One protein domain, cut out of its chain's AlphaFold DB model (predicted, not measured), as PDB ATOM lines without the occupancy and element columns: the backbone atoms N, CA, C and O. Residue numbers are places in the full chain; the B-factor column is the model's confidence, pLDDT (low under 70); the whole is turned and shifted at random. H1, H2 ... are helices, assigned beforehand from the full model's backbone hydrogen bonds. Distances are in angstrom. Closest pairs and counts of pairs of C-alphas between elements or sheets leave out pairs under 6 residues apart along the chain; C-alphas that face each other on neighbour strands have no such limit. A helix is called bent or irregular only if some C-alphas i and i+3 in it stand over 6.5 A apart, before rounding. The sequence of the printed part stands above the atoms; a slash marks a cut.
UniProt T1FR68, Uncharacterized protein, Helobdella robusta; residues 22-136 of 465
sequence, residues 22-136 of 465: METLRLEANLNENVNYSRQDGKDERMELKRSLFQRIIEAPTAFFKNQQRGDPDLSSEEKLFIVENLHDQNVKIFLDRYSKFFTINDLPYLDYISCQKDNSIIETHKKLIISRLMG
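AT A GLANCE: This is residues 22 to 136 of the 465 residues of an uncharacterized protein of Helobdella robusta (UniProt T1FR68). One long helix, H1, crosses a small compact body with its last part, while its residues 22 to 44 stick out as a long arm. In the body, H3 and H4 cross H1 on one side and H5 packs over both, running nearly along them; H2 packs on the end of H1, and loop residues 67 to 74 also stick out. The printed part has 115 residues with five named helices, H1 to H5 in chain order, and no named strand: all helix. It is loose, with a radius of gyration of the C-alphas of 18.7 A, and spans 72 by 33 by 26 A, the arm making much of the length.

HOW THE PARTS SIT: H1, residues 22 to 59, touches H4, residues 105 to 113, with its residues 46 to 53 alone, at a steep tilt of 54 degrees; the closest C-alphas, of Leu 49 and Tyr 110, are 6.2 A apart. With residues 53 to 57 alone it touches H3, residues 92 to 102, at 64 degrees, a steep tilt; the closest C-alphas are Ile 57 and Phe 102, 6.3 A. With residues 54 to 58 alone it touches H2, residues 77 to 90, at a steep 61 degrees; the closest C-alphas are Ile 58 and Lys 80, 6.1 A. H2, with residues 84 to 88 alone, touches H3 at His 88 and Phe 95, their closest C-alphas, 5.4 A. H5, residues 121 to 134, touches H3 at a shallow 5 degrees, the same way; the closest C-alphas are Lys 93 and Ile 123, 5.9 A. H4 and H5 form a helical hairpin at 15 degrees, closest at the C-alphas of Ile 105 and Leu 134, 5.8 A. H1 and H5 are apart, as are H3 and H4. Every O i to N i+4 pair is within hydrogen-bond range in H2 and H5, against 32 of 34 in H1, 5 of 7 in H3 and 3 of 5 in H4.

IN THESE COORDINATES: H1 measures 55.0 A from C-alpha 22 at (-77.007, -49.827, 48.257) to C-alpha 59 at (-30.328, -38.411, 21.463). H2 measures 19.8 A and H5 20.2 A, H5 ending at C-alpha 134 (-26.277, -37.142, 41.070). H3 and H4 are irregular: C-alphas 98 and 101 are 7.7 A apart, and C-alphas 106 and 109 are 7.3 A apart.

THE WHOLE: The C-alphas of Met 22 and Arg 70, the two farthest apart, are 71.7 A apart. The printed part has no cut; the link from H1 to H2 is long, 17 residues. Mean pLDDT of the printed part is 77.5, with residues 22 to 43, 115 to 122 and 136 under 70.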
ATOM      1  N   MET A  22     -77.195 -50.559  49.520       57.75
ATOM      2  CA  MET A  22     -77.007 -49.827  48.257       57.75
ATOM      3  C   MET A  22     -76.085 -48.604  48.390       57.75
ATOM      4  O   MET A  22     -75.518 -48.149  47.393       57.75
ATOM      5  N   GLU A  23     -75.950 -48.046  49.592       56.59
ATOM      6  CA  GLU A  23     -75.092 -46.897  49.881       56.59
ATOM      7  C   GLU A  23     -73.652 -47.338  50.190       56.59
ATOM      8  O   GLU A  23     -72.721 -46.728  49.666       56.59
ATOM      9  N   THR A  24     -73.448 -48.465  50.887       59.41
ATOM     10  CA  THR A  24     -72.136 -49.120  51.011       59.41
ATOM     11  C   THR A  24     -71.630 -49.612  49.662       59.41
ATOM     12  O   THR A  24     -70.520 -49.247  49.296       59.41
ATOM     13  N   LEU A  25     -72.443 -50.302  48.849       58.06
ATOM     14  CA  LEU A  25     -72.029 -50.712  47.496       58.06
ATOM     15  C   LEU A  25     -71.656 -49.517  46.596       58.06
ATOM     16  O   LEU A  25     -70.765 -49.626  45.756       58.06
ATOM     17  N   ARG A  26     -72.299 -48.352  46.772       60.16
ATOM     18  CA  ARG A  26     -71.909 -47.108  46.078       60.16
ATOM     19  C   ARG A  26     -70.604 -46.518  46.601       60.16
ATOM     20  O   ARG A  26     -69.817 -46.020  45.801       60.16
ATOM     21  N   LEU A  27     -70.380 -46.547  47.913       56.94
ATOM     22  CA  LEU A  27     -69.141 -46.068  48.526       56.94
ATOM     23  C   LEU A  27     -67.961 -46.983  48.176       56.94
ATOM     24  O   LEU A  27     -66.912 -46.478  47.800       56.94
ATOM     25  N   GLU A  28     -68.144 -48.302  48.192       59.56
ATOM     26  CA  GLU A  28     -67.156 -49.297  47.755       59.56
ATOM     27  C   GLU A  28     -66.839 -49.178  46.260       59.56
ATOM     28  O   GLU A  28     -65.672 -49.242  45.876       59.56
ATOM     29  N   ALA A  29     -67.843 -48.942  45.406       58.66
ATOM     30  CA  ALA A  29     -67.618 -48.666  43.988       58.66
ATOM     31  C   ALA A  29     -66.805 -47.376  43.779       58.66
ATOM     32  O   ALA A  29     -65.839 -47.387  43.026       58.66
ATOM     33  N   ASN A  30     -67.135 -46.294  44.489       55.91
ATOM     34  CA  ASN A  30     -66.435 -45.010  44.388       55.91
ATOM     35  C   ASN A  30     -65.011 -45.080  44.988       55.91
ATOM     36  O   ASN A  30     -64.070 -44.515  44.439       55.91
ATOM     37  N   LEU A  31     -64.807 -45.837  46.071       57.09
ATOM     38  CA  LEU A  31     -63.474 -46.142  46.602       57.09
ATOM     39  C   LEU A  31     -62.658 -46.967  45.599       57.09
ATOM     40  O   LEU A  31     -61.513 -46.618  45.334       57.09
ATOM     41  N   ASN A  32     -63.240 -47.995  44.977       55.09
ATOM     42  CA  ASN A  32     -62.571 -48.773  43.931       55.09
ATOM     43  C   ASN A  32     -62.290 -47.950  42.663       55.09
ATOM     44  O   ASN A  32     -61.244 -48.144  42.045       55.09
ATOM     45  N   GLU A  33     -63.163 -47.024  42.267       55.25
ATOM     46  CA  GLU A  33     -62.905 -46.098  41.158       55.25
ATOM     47  C   GLU A  33     -61.748 -45.147  41.491       55.25
ATOM     48  O   GLU A  33     -60.807 -45.066  40.706       55.25
ATOM     49  N   ASN A  34     -61.729 -44.523  42.676       51.97
ATOM     50  CA  ASN A  34     -60.621 -43.657  43.101       51.97
ATOM     51  C   ASN A  34     -59.299 -44.427  43.271       51.97
ATOM     52  O   ASN A  34     -58.258 -43.951  42.828       51.97
ATOM     53  N   VAL A  35     -59.326 -45.643  43.831       54.94
ATOM     54  CA  VAL A  35     -58.143 -46.516  43.925       54.94
ATOM     55  C   VAL A  35     -57.634 -46.897  42.535       54.94
ATOM     56  O   VAL A  35     -56.427 -46.884  42.312       54.94
ATOM     57  N   ASN A  36     -58.513 -47.198  41.574       52.44
ATOM     58  CA  ASN A  36     -58.090 -47.462  40.197       52.44
ATOM     59  C   ASN A  36     -57.554 -46.204  39.499       52.44
ATOM     60  O   ASN A  36     -56.564 -46.313  38.779       52.44
ATOM     61  N   TYR A  37     -58.139 -45.029  39.752       42.97
ATOM     62  CA  TYR A  37     -57.692 -43.748  39.197       42.97
ATOM     63  C   TYR A  37     -56.279 -43.396  39.691       42.97
ATOM     64  O   TYR A  37     -55.360 -43.267  38.885       42.97
ATOM     65  N   SER A  38     -56.048 -43.401  41.011       53.78
ATOM     66  CA  SER A  38     -54.716 -43.183  41.606       53.78
ATOM     67  C   SER A  38     -53.681 -44.238  41.183       53.78
ATOM     68  O   SER A  38     -52.483 -43.964  41.134       53.78
ATOM     69  N   ARG A  39     -54.123 -45.462  40.862       53.00
ATOM     70  CA  ARG A  39     -53.261 -46.571  40.413       53.00
ATOM     71  C   ARG A  39     -52.988 -46.562  38.903       53.00
ATOM     72  O   ARG A  39     -52.115 -47.317  38.464       53.00
ATOM     73  N   GLN A  40     -53.709 -45.753  38.126       52.72
ATOM     74  CA  GLN A  40     -53.394 -45.426  36.731       52.72
ATOM     75  C   GLN A  40     -52.441 -44.230  36.661       52.72
ATOM     76  O   GLN A  40     -51.381 -44.366  36.062       52.72
ATOM     77  N   ASP A  41     -52.740 -43.149  37.382       57.53
ATOM     78  CA  ASP A  41     -51.949 -41.907  37.417       57.53
ATOM     79  C   ASP A  41     -50.455 -42.192  37.693       57.53
ATOM     80  O   ASP A  41     -49.583 -42.000  36.843       57.53
ATOM     81  N   GLY A  42     -50.166 -42.874  38.807       60.59
ATOM     82  CA  GLY A  42     -48.800 -43.272  39.152       60.59
ATOM     83  C   GLY A  42     -48.193 -44.368  38.259       60.59
ATOM     84  O   GLY A  42     -47.028 -44.712  38.434       60.59
ATOM     85  N   LYS A  43     -48.928 -45.015  37.342       65.31
ATOM     86  CA  LYS A  43     -48.327 -45.879  36.295       65.31
ATOM     87  C   LYS A  43     -47.889 -45.050  35.096       65.31
ATOM     88  O   LYS A  43     -46.800 -45.297  34.579       65.31
ATOM     89  N   ASP A  44     -48.704 -44.085  34.700       71.62
ATOM     90  CA  ASP A  44     -48.443 -43.247  33.538       71.62
ATOM     91  C   ASP A  44     -47.237 -42.328  33.792       71.62
ATOM     92  O   ASP A  44     -46.338 -42.274  32.953       71.62
ATOM     93  N   GLU A  45     -47.099 -41.761  35.000       77.06
ATOM     94  CA  GLU A  45     -45.893 -41.020  35.420       77.06
ATOM     95  C   GLU A  45     -44.599 -41.852  35.309       77.06
ATOM     96  O   GLU A  45     -43.585 -41.385  34.789       77.06
ATOM     97  N   ARG A  46     -44.619 -43.122  35.746       78.81
ATOM     98  CA  ARG A  46     -43.448 -44.022  35.652       78.81
ATOM     99  C   ARG A  46     -43.075 -44.350  34.211       78.81
ATOM    100  O   ARG A  46     -41.889 -44.439  33.890       78.81
ATOM    101  N   MET A  47     -44.073 -44.547  33.351       80.75
ATOM    102  CA  MET A  47     -43.849 -44.786  31.925       80.75
ATOM    103  C   MET A  47     -43.282 -43.538  31.242       80.75
ATOM    104  O   MET A  47     -42.426 -43.664  30.369       80.75
ATOM    105  N   GLU A  48     -43.694 -42.345  31.673       85.81
ATOM    106  CA  GLU A  48     -43.166 -41.083  31.159       85.81
ATOM    107  C   GLU A  48     -41.715 -40.829  31.601       85.81
ATOM    108  O   GLU A  48     -40.881 -40.471  30.770       85.81
ATOM    109  N   LEU A  49     -41.356 -41.131  32.857       87.25
ATOM    110  CA  LEU A  49     -39.956 -41.085  33.306       87.25
ATOM    111  C   LEU A  49     -39.068 -42.089  32.541       87.25
ATOM    112  O   LEU A  49     -38.000 -41.702  32.058       87.25
ATOM    113  N   LYS A  50     -39.524 -43.342  32.347       88.62
ATOM    114  CA  LYS A  50     -38.815 -44.351  31.524       88.62
ATOM    115  C   LYS A  50     -38.565 -43.822  30.105       88.62
ATOM    116  O   LYS A  50     -37.440 -43.882  29.611       88.62
ATOM    117  N   ARG A  51     -39.593 -43.252  29.464       89.44
ATOM    118  CA  ARG A  51     -39.496 -42.658  28.117       89.44
ATOM    119  C   ARG A  51     -38.544 -41.469  28.062       89.44
ATOM    120  O   ARG A  51     -37.719 -41.417  27.156       89.44
ATOM    121  N   SER A  52     -38.625 -40.547  29.021       92.19
ATOM    122  CA  SER A  52     -37.765 -39.358  29.078       92.19
ATOM    123  C   SER A  52     -36.283 -39.734  29.171       92.19
ATOM    124  O   SER A  52     -35.458 -39.203  28.424       92.19
ATOM    125  N   LEU A  53     -35.946 -40.705  30.027       92.19
ATOM    126  CA  LEU A  53     -34.589 -41.238  30.125       92.19
ATOM    127  C   LEU A  53     -34.146 -41.907  28.816       92.19
ATOM    128  O   LEU A  53     -33.041 -41.653  28.339       92.19
ATOM    129  N   PHE A  54     -34.990 -42.754  28.219       93.19
ATOM    130  CA  PHE A  54     -34.613 -43.522  27.028       93.19
ATOM    131  C   PHE A  54     -34.424 -42.614  25.812       93.19
ATOM    132  O   PHE A  54     -33.437 -42.761  25.094       93.19
ATOM    133  N   GLN A  55     -35.292 -41.615  25.637       92.25
ATOM    134  CA  GLN A  55     -35.134 -40.586  24.612       92.25
ATOM    135  C   GLN A  55     -33.801 -39.841  24.770       92.25
ATOM    136  O   GLN A  55     -33.068 -39.674  23.797       92.25
ATOM    137  N   ARG A  56     -33.424 -39.484  26.005       93.56
ATOM    138  CA  ARG A  56     -32.142 -38.826  26.302       93.56
ATOM    139  C   ARG A  56     -30.929 -39.700  25.971       93.56
ATOM    140  O   ARG A  56     -29.926 -39.181  25.491       93.56
ATOM    141  N   ILE A  57     -31.020 -41.015  26.191       92.81
ATOM    142  CA  ILE A  57     -29.984 -41.977  25.780       92.81
ATOM    143  C   ILE A  57     -29.890 -42.036  24.245       92.81
ATOM    144  O   ILE A  57     -28.788 -42.016  23.706       92.81
ATOM    145  N   ILE A  58     -31.021 -42.069  23.529       92.19
ATOM    146  CA  ILE A  58     -31.089 -42.145  22.053       92.19
ATOM    147  C   ILE A  58     -30.509 -40.895  21.373       92.19
ATOM    148  O   ILE A  58     -29.824 -41.012  20.349       92.19
ATOM    149  N   GLU A  59     -30.794 -39.719  21.936       90.50
ATOM    150  CA  GLU A  59     -30.328 -38.411  21.463       90.50
ATOM    151  C   GLU A  59     -28.853 -38.134  21.795       90.50
ATOM    152  O   GLU A  59     -28.223 -37.302  21.140       90.50
ATOM    153  N   ALA A  60     -28.275 -38.829  22.779       89.50
ATOM    154  CA  ALA A  60     -26.888 -38.625  23.171       89.50
ATOM    155  C   ALA A  60     -25.905 -39.148  22.097       89.50
ATOM    156  O   ALA A  60     -25.893 -40.345  21.796       89.50
ATOM    157  N   PRO A  61     -25.005 -38.302  21.553       82.38
ATOM    158  CA  PRO A  61     -24.064 -38.717  20.509       82.38
ATOM    159  C   PRO A  61     -22.979 -39.682  21.017       82.38
ATOM    160  O   PRO A  61     -22.364 -40.381  20.221       82.38
ATOM    161  N   THR A  62     -22.755 -39.739  22.335       84.75
ATOM    162  CA  THR A  62     -21.774 -40.611  23.011       84.75
ATOM    163  C   THR A  62     -22.393 -41.891  23.591       84.75
ATOM    164  O   THR A  62     -21.757 -42.597  24.385       84.75
ATOM    165  N   ALA A  63     -23.653 -42.192  23.254       87.25
ATOM    166  CA  ALA A  63     -24.317 -43.426  23.661       87.25
ATOM    167  C   ALA A  63     -23.935 -44.585  22.729       87.25
ATOM    168  O   ALA A  63     -24.148 -44.541  21.519       87.25
ATOM    169  N   PHE A  64     -23.387 -45.649  23.316       88.12
ATOM    170  CA  PHE A  64     -23.035 -46.871  22.606       88.12
ATOM    171  C   PHE A  64     -24.178 -47.893  22.678       88.12
ATOM    172  O   PHE A  64     -24.580 -48.305  23.766       88.12
ATOM    173  N   PHE A  65     -24.663 -48.344  21.515       88.06
ATOM    174  CA  PHE A  65     -25.780 -49.293  21.403       88.06
ATOM    175  C   PHE A  65     -25.324 -50.686  20.940       88.06
ATOM    176  O   PHE A  65     -25.663 -51.690  21.570       88.06
ATOM    177  N   LYS A  66     -24.551 -50.753  19.846       85.94
ATOM    178  CA  LYS A  66     -23.973 -51.977  19.262       85.94
ATOM    179  C   LYS A  66     -22.701 -51.639  18.476       85.94
ATOM    180  O   LYS A  66     -22.584 -50.522  17.975       85.94
ATOM    181  N   ASN A  67     -21.804 -52.607  18.278       83.06
ATOM    182  CA  ASN A  67     -20.715 -52.459  17.307       83.06
ATOM    183  C   ASN A  67     -21.299 -52.450  15.884       83.06
ATOM    184  O   ASN A  67     -21.907 -53.437  15.467       83.06
ATOM    185  N   GLN A  68     -21.098 -51.359  15.147       83.56
ATOM    186  CA  GLN A  68     -21.355 -51.260  13.705       83.56
ATOM    187  C   GLN A  68     -20.041 -51.465  12.940       83.56
ATOM    188  O   GLN A  68     -18.979 -51.024  13.384       83.56
ATOM    189  N   GLN A  69     -20.089 -52.143  11.794       82.38
ATOM    190  CA  GLN A  69     -18.943 -52.295  10.900       82.38
ATOM    191  C   GLN A  69     -18.801 -51.077   9.973       82.38
ATOM    192  O   GLN A  69     -19.746 -50.325   9.739       82.38
ATOM    193  N   ARG A  70     -17.600 -50.871   9.410       70.81
ATOM    194  CA  ARG A  70     -17.359 -49.786   8.442       70.81
ATOM    195  C   ARG A  70     -18.239 -49.977   7.202       70.81
ATOM    196  O   ARG A  70     -17.958 -50.849   6.384       70.81
ATOM    197  N   GLY A  71     -19.243 -49.115   7.048       77.00
ATOM    198  CA  GLY A  71     -20.195 -49.139   5.935       77.00
ATOM    199  C   GLY A  71     -21.599 -49.630   6.299       77.00
ATOM    200  O   GLY A  71     -22.471 -49.590   5.432       77.00
ATOM    201  N   ASP A  72     -21.840 -50.044   7.548       81.25
ATOM    202  CA  ASP A  72     -23.204 -50.238   8.048       81.25
ATOM    203  C   ASP A  72     -23.959 -48.893   8.072       81.25
ATOM    204  O   ASP A  72     -23.347 -47.856   8.343       81.25
ATOM    205  N   PRO A  73     -25.281 -48.878   7.815       80.69
ATOM    206  CA  PRO A  73     -26.087 -47.676   7.983       80.69
ATOM    207  C   PRO A  73     -26.159 -47.261   9.459       80.69
ATOM    208  O   PRO A  73     -26.120 -48.107  10.362       80.69
ATOM    209  N   ASP A  74     -26.312 -45.957   9.693       82.38
ATOM    210  CA  ASP A  74     -26.557 -45.408  11.025       82.38
ATOM    211  C   ASP A  74     -27.838 -45.994  11.631       82.38
ATOM    212  O   ASP A  74     -28.874 -46.086  10.971       82.38
ATOM    213  N   LEU A  75     -27.757 -46.369  12.910       84.88
ATOM    214  CA  LEU A  75     -28.887 -46.868  13.688       84.88
ATOM    215  C   LEU A  75     -30.033 -45.853  13.718       84.88
ATOM    216  O   LEU A  75     -29.846 -44.716  14.170       84.88
ATOM    217  N   SER A  76     -31.234 -46.288  13.333       89.12
ATOM    218  CA  SER A  76     -32.434 -45.460  13.460       89.12
ATOM    219  C   SER A  76     -32.795 -45.230  14.935       89.12
ATOM    220  O   SER A  76     -32.451 -46.029  15.810       89.12
ATOM    221  N   SER A  77     -33.524 -44.152  15.237       88.56
ATOM    222  CA  SER A  77     -33.999 -43.890  16.605       88.56
ATOM    223  C   SER A  77     -34.893 -45.016  17.145       88.56
ATOM    224  O   SER A  77     -34.841 -45.313  18.334       88.56
ATOM    225  N   GLU A  78     -35.661 -45.678  16.273       88.50
ATOM    226  CA  GLU A  78     -36.507 -46.829  16.623       88.50
ATOM    227  C   GLU A  78     -35.660 -48.067  16.963       88.50
ATOM    228  O   GLU A  78     -35.926 -48.752  17.950       88.50
ATOM    229  N   GLU A  79     -34.589 -48.327  16.205       88.88
ATOM    230  CA  GLU A  79     -33.653 -49.422  16.496       88.88
ATOM    231  C   GLU A  79     -32.866 -49.173  17.790       88.88
ATOM    232  O   GLU A  79     -32.658 -50.101  18.575       88.88
ATOM    233  N   LYS A  80     -32.446 -47.925  18.044       91.62
ATOM    234  CA  LYS A  80     -31.806 -47.529  19.309       91.62
ATOM    235  C   LYS A  80     -32.748 -47.746  20.492       91.62
ATOM    236  O   LYS A  80     -32.329 -48.352  21.478       91.62
ATOM    237  N   LEU A  81     -34.006 -47.305  20.381       91.44
ATOM    238  CA  LEU A  81     -35.024 -47.505  21.416       91.44
ATOM    239  C   LEU A  81     -35.213 -48.993  21.723       91.44
ATOM    240  O   LEU A  81     -35.120 -49.379  22.884       91.44
ATOM    241  N   PHE A  82     -35.367 -49.831  20.696       90.69
ATOM    242  CA  PHE A  82     -35.522 -51.276  20.866       90.69
ATOM    243  C   PHE A  82     -34.328 -51.927  21.586       90.69
ATOM    244  O   PHE A  82     -34.517 -52.780  22.454       90.69
ATOM    245  N   ILE A  83     -33.091 -51.514  21.275       91.00
ATOM    246  CA  ILE A  83     -31.884 -52.006  21.964       91.00
ATOM    247  C   ILE A  83     -31.899 -51.615  23.451       91.00
ATOM    248  O   ILE A  83     -31.557 -52.440  24.299       91.00
ATOM    249  N   VAL A  84     -32.290 -50.378  23.774       92.06
ATOM    250  CA  VAL A  84     -32.345 -49.877  25.157       92.06
ATOM    251  C   VAL A  84     -33.477 -50.539  25.950       92.06
ATOM    252  O   VAL A  84     -33.229 -51.018  27.055       92.06
ATOM    253  N   GLU A  85     -34.682 -50.631  25.381       90.62
ATOM    254  CA  GLU A  85     -35.839 -51.299  25.994       90.62
ATOM    255  C   GLU A  85     -35.554 -52.771  26.282       90.62
ATOM    256  O   GLU A  85     -35.714 -53.215  27.419       90.62
ATOM    257  N   ASN A  86     -35.053 -53.513  25.292       90.56
ATOM    258  CA  ASN A  86     -34.729 -54.923  25.468       90.56
ATOM    259  C   ASN A  86     -33.603 -55.130  26.498       90.56
ATOM    260  O   ASN A  86     -33.657 -56.081  27.270       90.56
ATOM    261  N   LEU A  87     -32.601 -54.241  26.563       89.44
ATOM    262  CA  LEU A  87     -31.554 -54.349  27.583       89.44
ATOM    263  C   LEU A  87     -32.094 -54.058  28.989       89.44
ATOM    264  O   LEU A  87     -31.781 -54.809  29.905       89.44
ATOM    265  N   HIS A  88     -32.923 -53.025  29.158       88.38
ATOM    266  CA  HIS A  88     -33.577 -52.735  30.435       88.38
ATOM    267  C   HIS A  88     -34.454 -53.908  30.896       88.38
ATOM    268  O   HIS A  88     -34.353 -54.334  32.042       88.38
ATOM    269  N   ASP A  89     -35.299 -54.444  30.013       85.50
ATOM    270  CA  ASP A  89     -36.290 -55.459  30.381       85.50
ATOM    271  C   ASP A  89     -35.670 -56.866  30.562       85.50
ATOM    272  O   ASP A  89     -36.212 -57.670  31.319       85.50
ATOM    273  N   GLN A  90     -34.534 -57.176  29.916       85.19
ATOM    274  CA  GLN A  90     -33.826 -58.464  30.066       85.19
ATOM    275  C   GLN A  90     -32.693 -58.435  31.103       85.19
ATOM    276  O   GLN A  90     -32.438 -59.441  31.764       85.19
ATOM    277  N   ASN A  91     -31.956 -57.325  31.219       84.88
ATOM    278  CA  ASN A  91     -30.810 -57.207  32.121       84.88
ATOM    279  C   ASN A  91     -30.596 -55.756  32.584       84.88
ATOM    280  O   ASN A  91     -29.700 -55.041  32.122       84.88
ATOM    281  N   VAL A  92     -31.407 -55.364  33.569       86.00
ATOM    282  CA  VAL A  92     -31.336 -54.074  34.270       86.00
ATOM    283  C   VAL A  92     -29.909 -53.719  34.702       86.00
ATOM    284  O   VAL A  92     -29.526 -52.560  34.571       86.00
ATOM    285  N   LYS A  93     -29.100 -54.685  35.170       83.44
ATOM    286  CA  LYS A  93     -27.715 -54.423  35.596       83.44
ATOM    287  C   LYS A  93     -26.883 -53.845  34.448       83.44
ATOM    288  O   LYS A  93     -26.374 -52.740  34.571       83.44
ATOM    289  N   ILE A  94     -26.809 -54.543  33.310       84.25
ATOM    290  CA  ILE A  94     -26.004 -54.096  32.157       84.25
ATOM    291  C   ILE A  94     -26.559 -52.782  31.572       84.25
ATOM    292  O   ILE A  94     -25.796 -51.958  31.062       84.25
ATOM    293  N   PHE A  95     -27.876 -52.561  31.659       90.31
ATOM    294  CA  PHE A  95     -28.488 -51.273  31.325       90.31
ATOM    295  C   PHE A  95     -27.991 -50.142  32.247       90.31
ATOM    296  O   PHE A  95     -27.581 -49.094  31.740       90.31
ATOM    297  N   LEU A  96     -27.973 -50.353  33.568       88.38
ATOM    298  CA  LEU A  96     -27.441 -49.385  34.531       88.38
ATOM    299  C   LEU A  96     -25.941 -49.156  34.313       88.38
ATOM    300  O   LEU A  96     -25.547 -48.005  34.185       88.38
ATOM    301  N   ASP A  97     -25.130 -50.207  34.169       83.81
ATOM    302  CA  ASP A  97     -23.687 -50.098  33.901       83.81
ATOM    303  C   ASP A  97     -23.410 -49.183  32.695       83.81
ATOM    304  O   ASP A  97     -22.715 -48.172  32.802       83.81
ATOM    305  N   ARG A  98     -24.029 -49.490  31.546       87.62
ATOM    306  CA  ARG A  98     -23.754 -48.818  30.266       87.62
ATOM    307  C   ARG A  98     -24.309 -47.397  30.170       87.62
ATOM    308  O   ARG A  98     -23.724 -46.558  29.479       87.62
ATOM    309  N   TYR A  99     -25.455 -47.133  30.799       90.25
ATOM    310  CA  TYR A  99     -26.198 -45.883  30.614       90.25
ATOM    311  C   TYR A  99     -26.320 -45.023  31.885       90.25
ATOM    312  O   TYR A  99     -26.860 -43.919  31.804       90.25
ATOM    313  N   SER A 100     -25.751 -45.454  33.020       87.19
ATOM    314  CA  SER A 100     -25.626 -44.711  34.295       87.19
ATOM    315  C   SER A 100     -25.266 -43.233  34.118       87.19
ATOM    316  O   SER A 100     -25.850 -42.368  34.776       87.19
ATOM    317  N   LYS A 101     -24.343 -42.930  33.196       86.69
ATOM    318  CA  LYS A 101     -23.873 -41.572  32.879       86.69
ATOM    319  C   LYS A 101     -24.970 -40.620  32.380       86.69
ATOM    320  O   LYS A 101     -24.880 -39.423  32.642       86.69
ATOM    321  N   PHE A 102     -26.019 -41.138  31.734       89.12
ATOM    322  CA  PHE A 102     -27.127 -40.357  31.159       89.12
ATOM    323  C   PHE A 102     -28.284 -40.080  32.131       89.12
ATOM    324  O   PHE A 102     -29.184 -39.297  31.808       89.12
ATOM    325  N   PHE A 103     -28.264 -40.686  33.322       89.88
ATOM    326  CA  PHE A 103     -29.200 -40.345  34.391       89.88
ATOM    327  C   PHE A 103     -28.958 -38.918  34.894       89.88
ATOM    328  O   PHE A 103     -27.831 -38.412  34.879       89.88
ATOM    329  N   THR A 104     -30.034 -38.304  35.372       87.75
ATOM    330  CA  THR A 104     -30.130 -36.969  35.961       87.75
ATOM    331  C   THR A 104     -30.944 -37.034  37.256       87.75
ATOM    332  O   THR A 104     -31.622 -38.023  37.529       87.75
ATOM    333  N   ILE A 105     -30.927 -35.956  38.045       82.31
ATOM    334  CA  ILE A 105     -31.679 -35.848  39.312       82.31
ATOM    335  C   ILE A 105     -33.195 -36.078  39.105       82.31
ATOM    336  O   ILE A 105     -33.875 -36.583  39.992       82.31
ATOM    337  N   ASN A 106     -33.725 -35.780  37.914       85.75
ATOM    338  CA  ASN A 106     -35.139 -35.982  37.590       85.75
ATOM    339  C   ASN A 106     -35.523 -37.465  37.428       85.75
ATOM    340  O   ASN A 106     -36.700 -37.798  37.520       85.75
ATOM    341  N   ASP A 107     -34.553 -38.357  37.192       87.56
ATOM    342  CA  ASP A 107     -34.798 -39.789  36.980       87.56
ATOM    343  C   ASP A 107     -34.678 -40.607  38.279       87.56
ATOM    344  O   ASP A 107     -34.890 -41.819  38.256       87.56
ATOM    345  N   LEU A 108     -34.360 -39.971  39.417       84.00
ATOM    346  CA  LEU A 108     -34.274 -40.642  40.721       84.00
ATOM    347  C   LEU A 108     -35.570 -41.396  41.104       84.00
ATOM    348  O   LEU A 108     -35.460 -42.563  41.475       84.00
ATOM    349  N   PRO A 109     -36.794 -40.852  40.912       83.50
ATOM    350  CA  PRO A 109     -38.025 -41.595  41.215       83.50
ATOM    351  C   PRO A 109     -38.222 -42.838  40.328       83.50
ATOM    352  O   PRO A 109     -38.879 -43.804  40.720       83.50
ATOM    353  N   TYR A 110     -37.646 -42.832  39.121       84.25
ATOM    354  CA  TYR A 110     -37.637 -43.994  38.236       84.25
ATOM    355  C   TYR A 110     -36.563 -45.011  38.640       84.25
ATOM    356  O   TYR A 110     -36.834 -46.212  38.590       84.25
ATOM    357  N   LEU A 111     -35.395 -44.558  39.119       81.75
ATOM    358  CA  LEU A 111     -34.422 -45.446  39.758       81.75
ATOM    359  C   LEU A 111     -35.063 -46.187  40.924       81.75
ATOM    360  O   LEU A 111     -35.012 -47.409  40.908       81.75
ATOM    361  N   ASP A 112     -35.719 -45.518  41.871       77.56
ATOM    362  CA  ASP A 112     -36.355 -46.184  43.020       77.56
ATOM    363  C   ASP A 112     -37.324 -47.294  42.567       77.56
ATOM    364  O   ASP A 112     -37.206 -48.447  42.999       77.56
ATOM    365  N   TYR A 113     -38.179 -47.000  41.581       76.56
ATOM    366  CA  TYR A 113     -39.144 -47.953  41.018       76.56
ATOM    367  C   TYR A 113     -38.522 -49.250  40.458       76.56
ATOM    368  O   TYR A 113     -39.143 -50.313  40.534       76.56
ATOM    369  N   ILE A 114     -37.291 -49.209  39.937       73.31
ATOM    370  CA  ILE A 114     -36.636 -50.374  39.319       73.31
ATOM    371  C   ILE A 114     -36.354 -51.529  40.324       73.31
ATOM    372  O   ILE A 114     -36.129 -52.654  39.888       73.31
ATOM    373  N   SER A 115     -36.399 -51.322  41.657       59.94
ATOM    374  CA  SER A 115     -36.015 -52.375  42.646       59.94
ATOM    375  C   SER A 115     -37.114 -53.404  42.941       59.94
ATOM    376  O   SER A 115     -36.852 -54.387  43.621       59.94
ATOM    377  N   CYS A 116     -38.340 -53.249  42.433       53.12
ATOM    378  CA  CYS A 116     -39.454 -54.133  42.813       53.12
ATOM    379  C   CYS A 116     -39.458 -55.530  42.143       53.12
ATOM    380  O   CYS A 116     -40.492 -56.199  42.163       53.12
ATOM    381  N   GLN A 117     -38.362 -55.979  41.515       53.59
ATOM    382  CA  GLN A 117     -38.285 -57.289  40.849       53.59
ATOM    383  C   GLN A 117     -37.081 -58.122  41.311       53.59
ATOM    384  O   GLN A 117     -36.081 -58.242  40.605       53.59
ATOM    385  N   LYS A 118     -37.285 -58.785  42.458       51.06
ATOM    386  CA  LYS A 118     -36.392 -59.754  43.121       51.06
ATOM    387  C   LYS A 118     -35.074 -59.170  43.627       51.06
ATOM    388  O   LYS A 118     -34.483 -58.284  43.013       51.06
ATOM    389  N   ASP A 119     -34.624 -59.727  44.744       51.97
ATOM    390  CA  ASP A 119     -33.527 -59.242  45.581       51.97
ATOM    391  C   ASP A 119     -32.172 -59.345  44.879       51.97
ATOM    392  O   ASP A 119     -31.379 -60.267  45.058       51.97
ATOM    393  N   ASN A 120     -31.907 -58.354  44.037       64.94
ATOM    394  CA  ASN A 120     -30.647 -58.180  43.347       64.94
ATOM    395  C   ASN A 120     -29.848 -57.108  44.088       64.94
ATOM    396  O   ASN A 120     -29.845 -55.947  43.680       64.94
ATOM    397  N   SER A 121     -29.139 -57.508  45.150       67.94
ATOM    398  CA  SER A 121     -28.221 -56.642  45.919       67.94
ATOM    399  C   SER A 121     -27.316 -55.789  45.008       67.94
ATOM    400  O   SER A 121     -27.117 -54.598  45.235       67.94
ATOM    401  N   ILE A 122     -26.882 -56.362  43.879       69.81
ATOM    402  CA  ILE A 122     -26.094 -55.692  42.835       69.81
ATOM    403  C   ILE A 122     -26.845 -54.513  42.177       69.81
ATOM    404  O   ILE A 122     -26.260 -53.460  41.957       69.81
ATOM    405  N   ILE A 123     -28.141 -54.634  41.866       75.25
ATOM    406  CA  ILE A 123     -28.916 -53.508  41.302       75.25
ATOM    407  C   ILE A 123     -28.991 -52.366  42.324       75.25
ATOM    408  O   ILE A 123     -28.856 -51.197  41.960       75.25
ATOM    409  N   GLU A 124     -29.141 -52.703  43.603       77.62
ATOM    410  CA  GLU A 124     -29.202 -51.740  44.699       77.62
ATOM    411  C   GLU A 124     -27.859 -51.014  44.923       77.62
ATOM    412  O   GLU A 124     -27.848 -49.808  45.184       77.62
ATOM    413  N   THR A 125     -26.708 -51.675  44.734       77.81
ATOM    414  CA  THR A 125     -25.401 -50.987  44.761       77.81
ATOM    415  C   THR A 125     -25.226 -50.035  43.576       77.81
ATOM    416  O   THR A 125     -24.836 -48.884  43.786       77.81
ATOM    417  N   HIS A 126     -25.594 -50.433  42.350       78.00
ATOM    418  CA  HIS A 126     -25.547 -49.533  41.187       78.00
ATOM    419  C   HIS A 126     -26.450 -48.303  41.362       78.00
ATOM    420  O   HIS A 126     -26.048 -47.192  41.009       78.00
ATOM    421  N   LYS A 127     -27.637 -48.456  41.964       81.00
ATOM    422  CA  LYS A 127     -28.499 -47.317  42.314       81.00
ATOM    423  C   LYS A 127     -27.832 -46.363  43.287       81.00
ATOM    424  O   LYS A 127     -27.790 -45.169  43.004       81.00
ATOM    425  N   LYS A 128     -27.283 -46.875  44.393       79.00
ATOM    426  CA  LYS A 128     -26.581 -46.060  45.398       79.00
ATOM    427  C   LYS A 128     -25.452 -45.250  44.756       79.00
ATOM    428  O   LYS A 128     -25.379 -44.048  44.989       79.00
ATOM    429  N   LEU A 129     -24.662 -45.856  43.865       77.00
ATOM    430  CA  LEU A 129     -23.619 -45.161  43.099       77.00
ATOM    431  C   LEU A 129     -24.183 -44.042  42.200       77.00
ATOM    432  O   LEU A 129     -23.671 -42.920  42.221       77.00
ATOM    433  N   ILE A 130     -25.256 -44.307  41.445       82.69
ATOM    434  CA  ILE A 130     -25.890 -43.300  40.575       82.69
ATOM    435  C   ILE A 130     -26.496 -42.156  41.406       82.69
ATOM    436  O   ILE A 130     -26.295 -40.990  41.066       82.69
ATOM    437  N   ILE A 131     -27.180 -42.460  42.513       82.44
ATOM    438  CA  ILE A 131     -27.748 -41.470  43.442       82.44
ATOM    439  C   ILE A 131     -26.635 -40.597  44.034       82.44
ATOM    440  O   ILE A 131     -26.739 -39.372  43.977       82.44
ATOM    441  N   SER A 132     -25.546 -41.188  44.540       76.25
ATOM    442  CA  SER A 132     -24.400 -40.438  45.078       76.25
ATOM    443  C   SER A 132     -23.811 -39.477  44.040       76.25
ATOM    444  O   SER A 132     -23.702 -38.279  44.313       76.25
ATOM    445  N   ARG A 133     -23.541 -39.968  42.818       83.62
ATOM    446  CA  ARG A 133     -23.056 -39.156  41.685       83.62
ATOM    447  C   ARG A 133     -23.967 -37.960  41.394       83.62
ATOM    448  O   ARG A 133     -23.476 -36.868  41.119       83.62
ATOM    449  N   LEU A 134     -25.286 -38.159  41.431       81.44
ATOM    450  CA  LEU A 134     -26.277 -37.142  41.070       81.44
ATOM    451  C   LEU A 134     -26.558 -36.120  42.172       81.44
ATOM    452  O   LEU A 134     -26.796 -34.955  41.870       81.44
ATOM    453  N   MET A 135     -26.502 -36.532  43.437       78.62
ATOM    454  CA  MET A 135     -26.794 -35.674  44.591       78.62
ATOM    455  C   MET A 135     -25.619 -34.759  44.986       78.62
ATOM    456  O   MET A 135     -25.636 -34.157  46.057       78.62
ATOM    457  N   GLY A 136     -24.572 -34.665  44.156       61.31
ATOM    458  CA  GLY A 136     -23.342 -33.926  44.470       61.31
ATOM    459  C   GLY A 136     -22.483 -34.583  45.558       61.31
ATOM    460  O   GLY A 136     -21.450 -34.037  45.942       61.31
TER     461      GLY A 136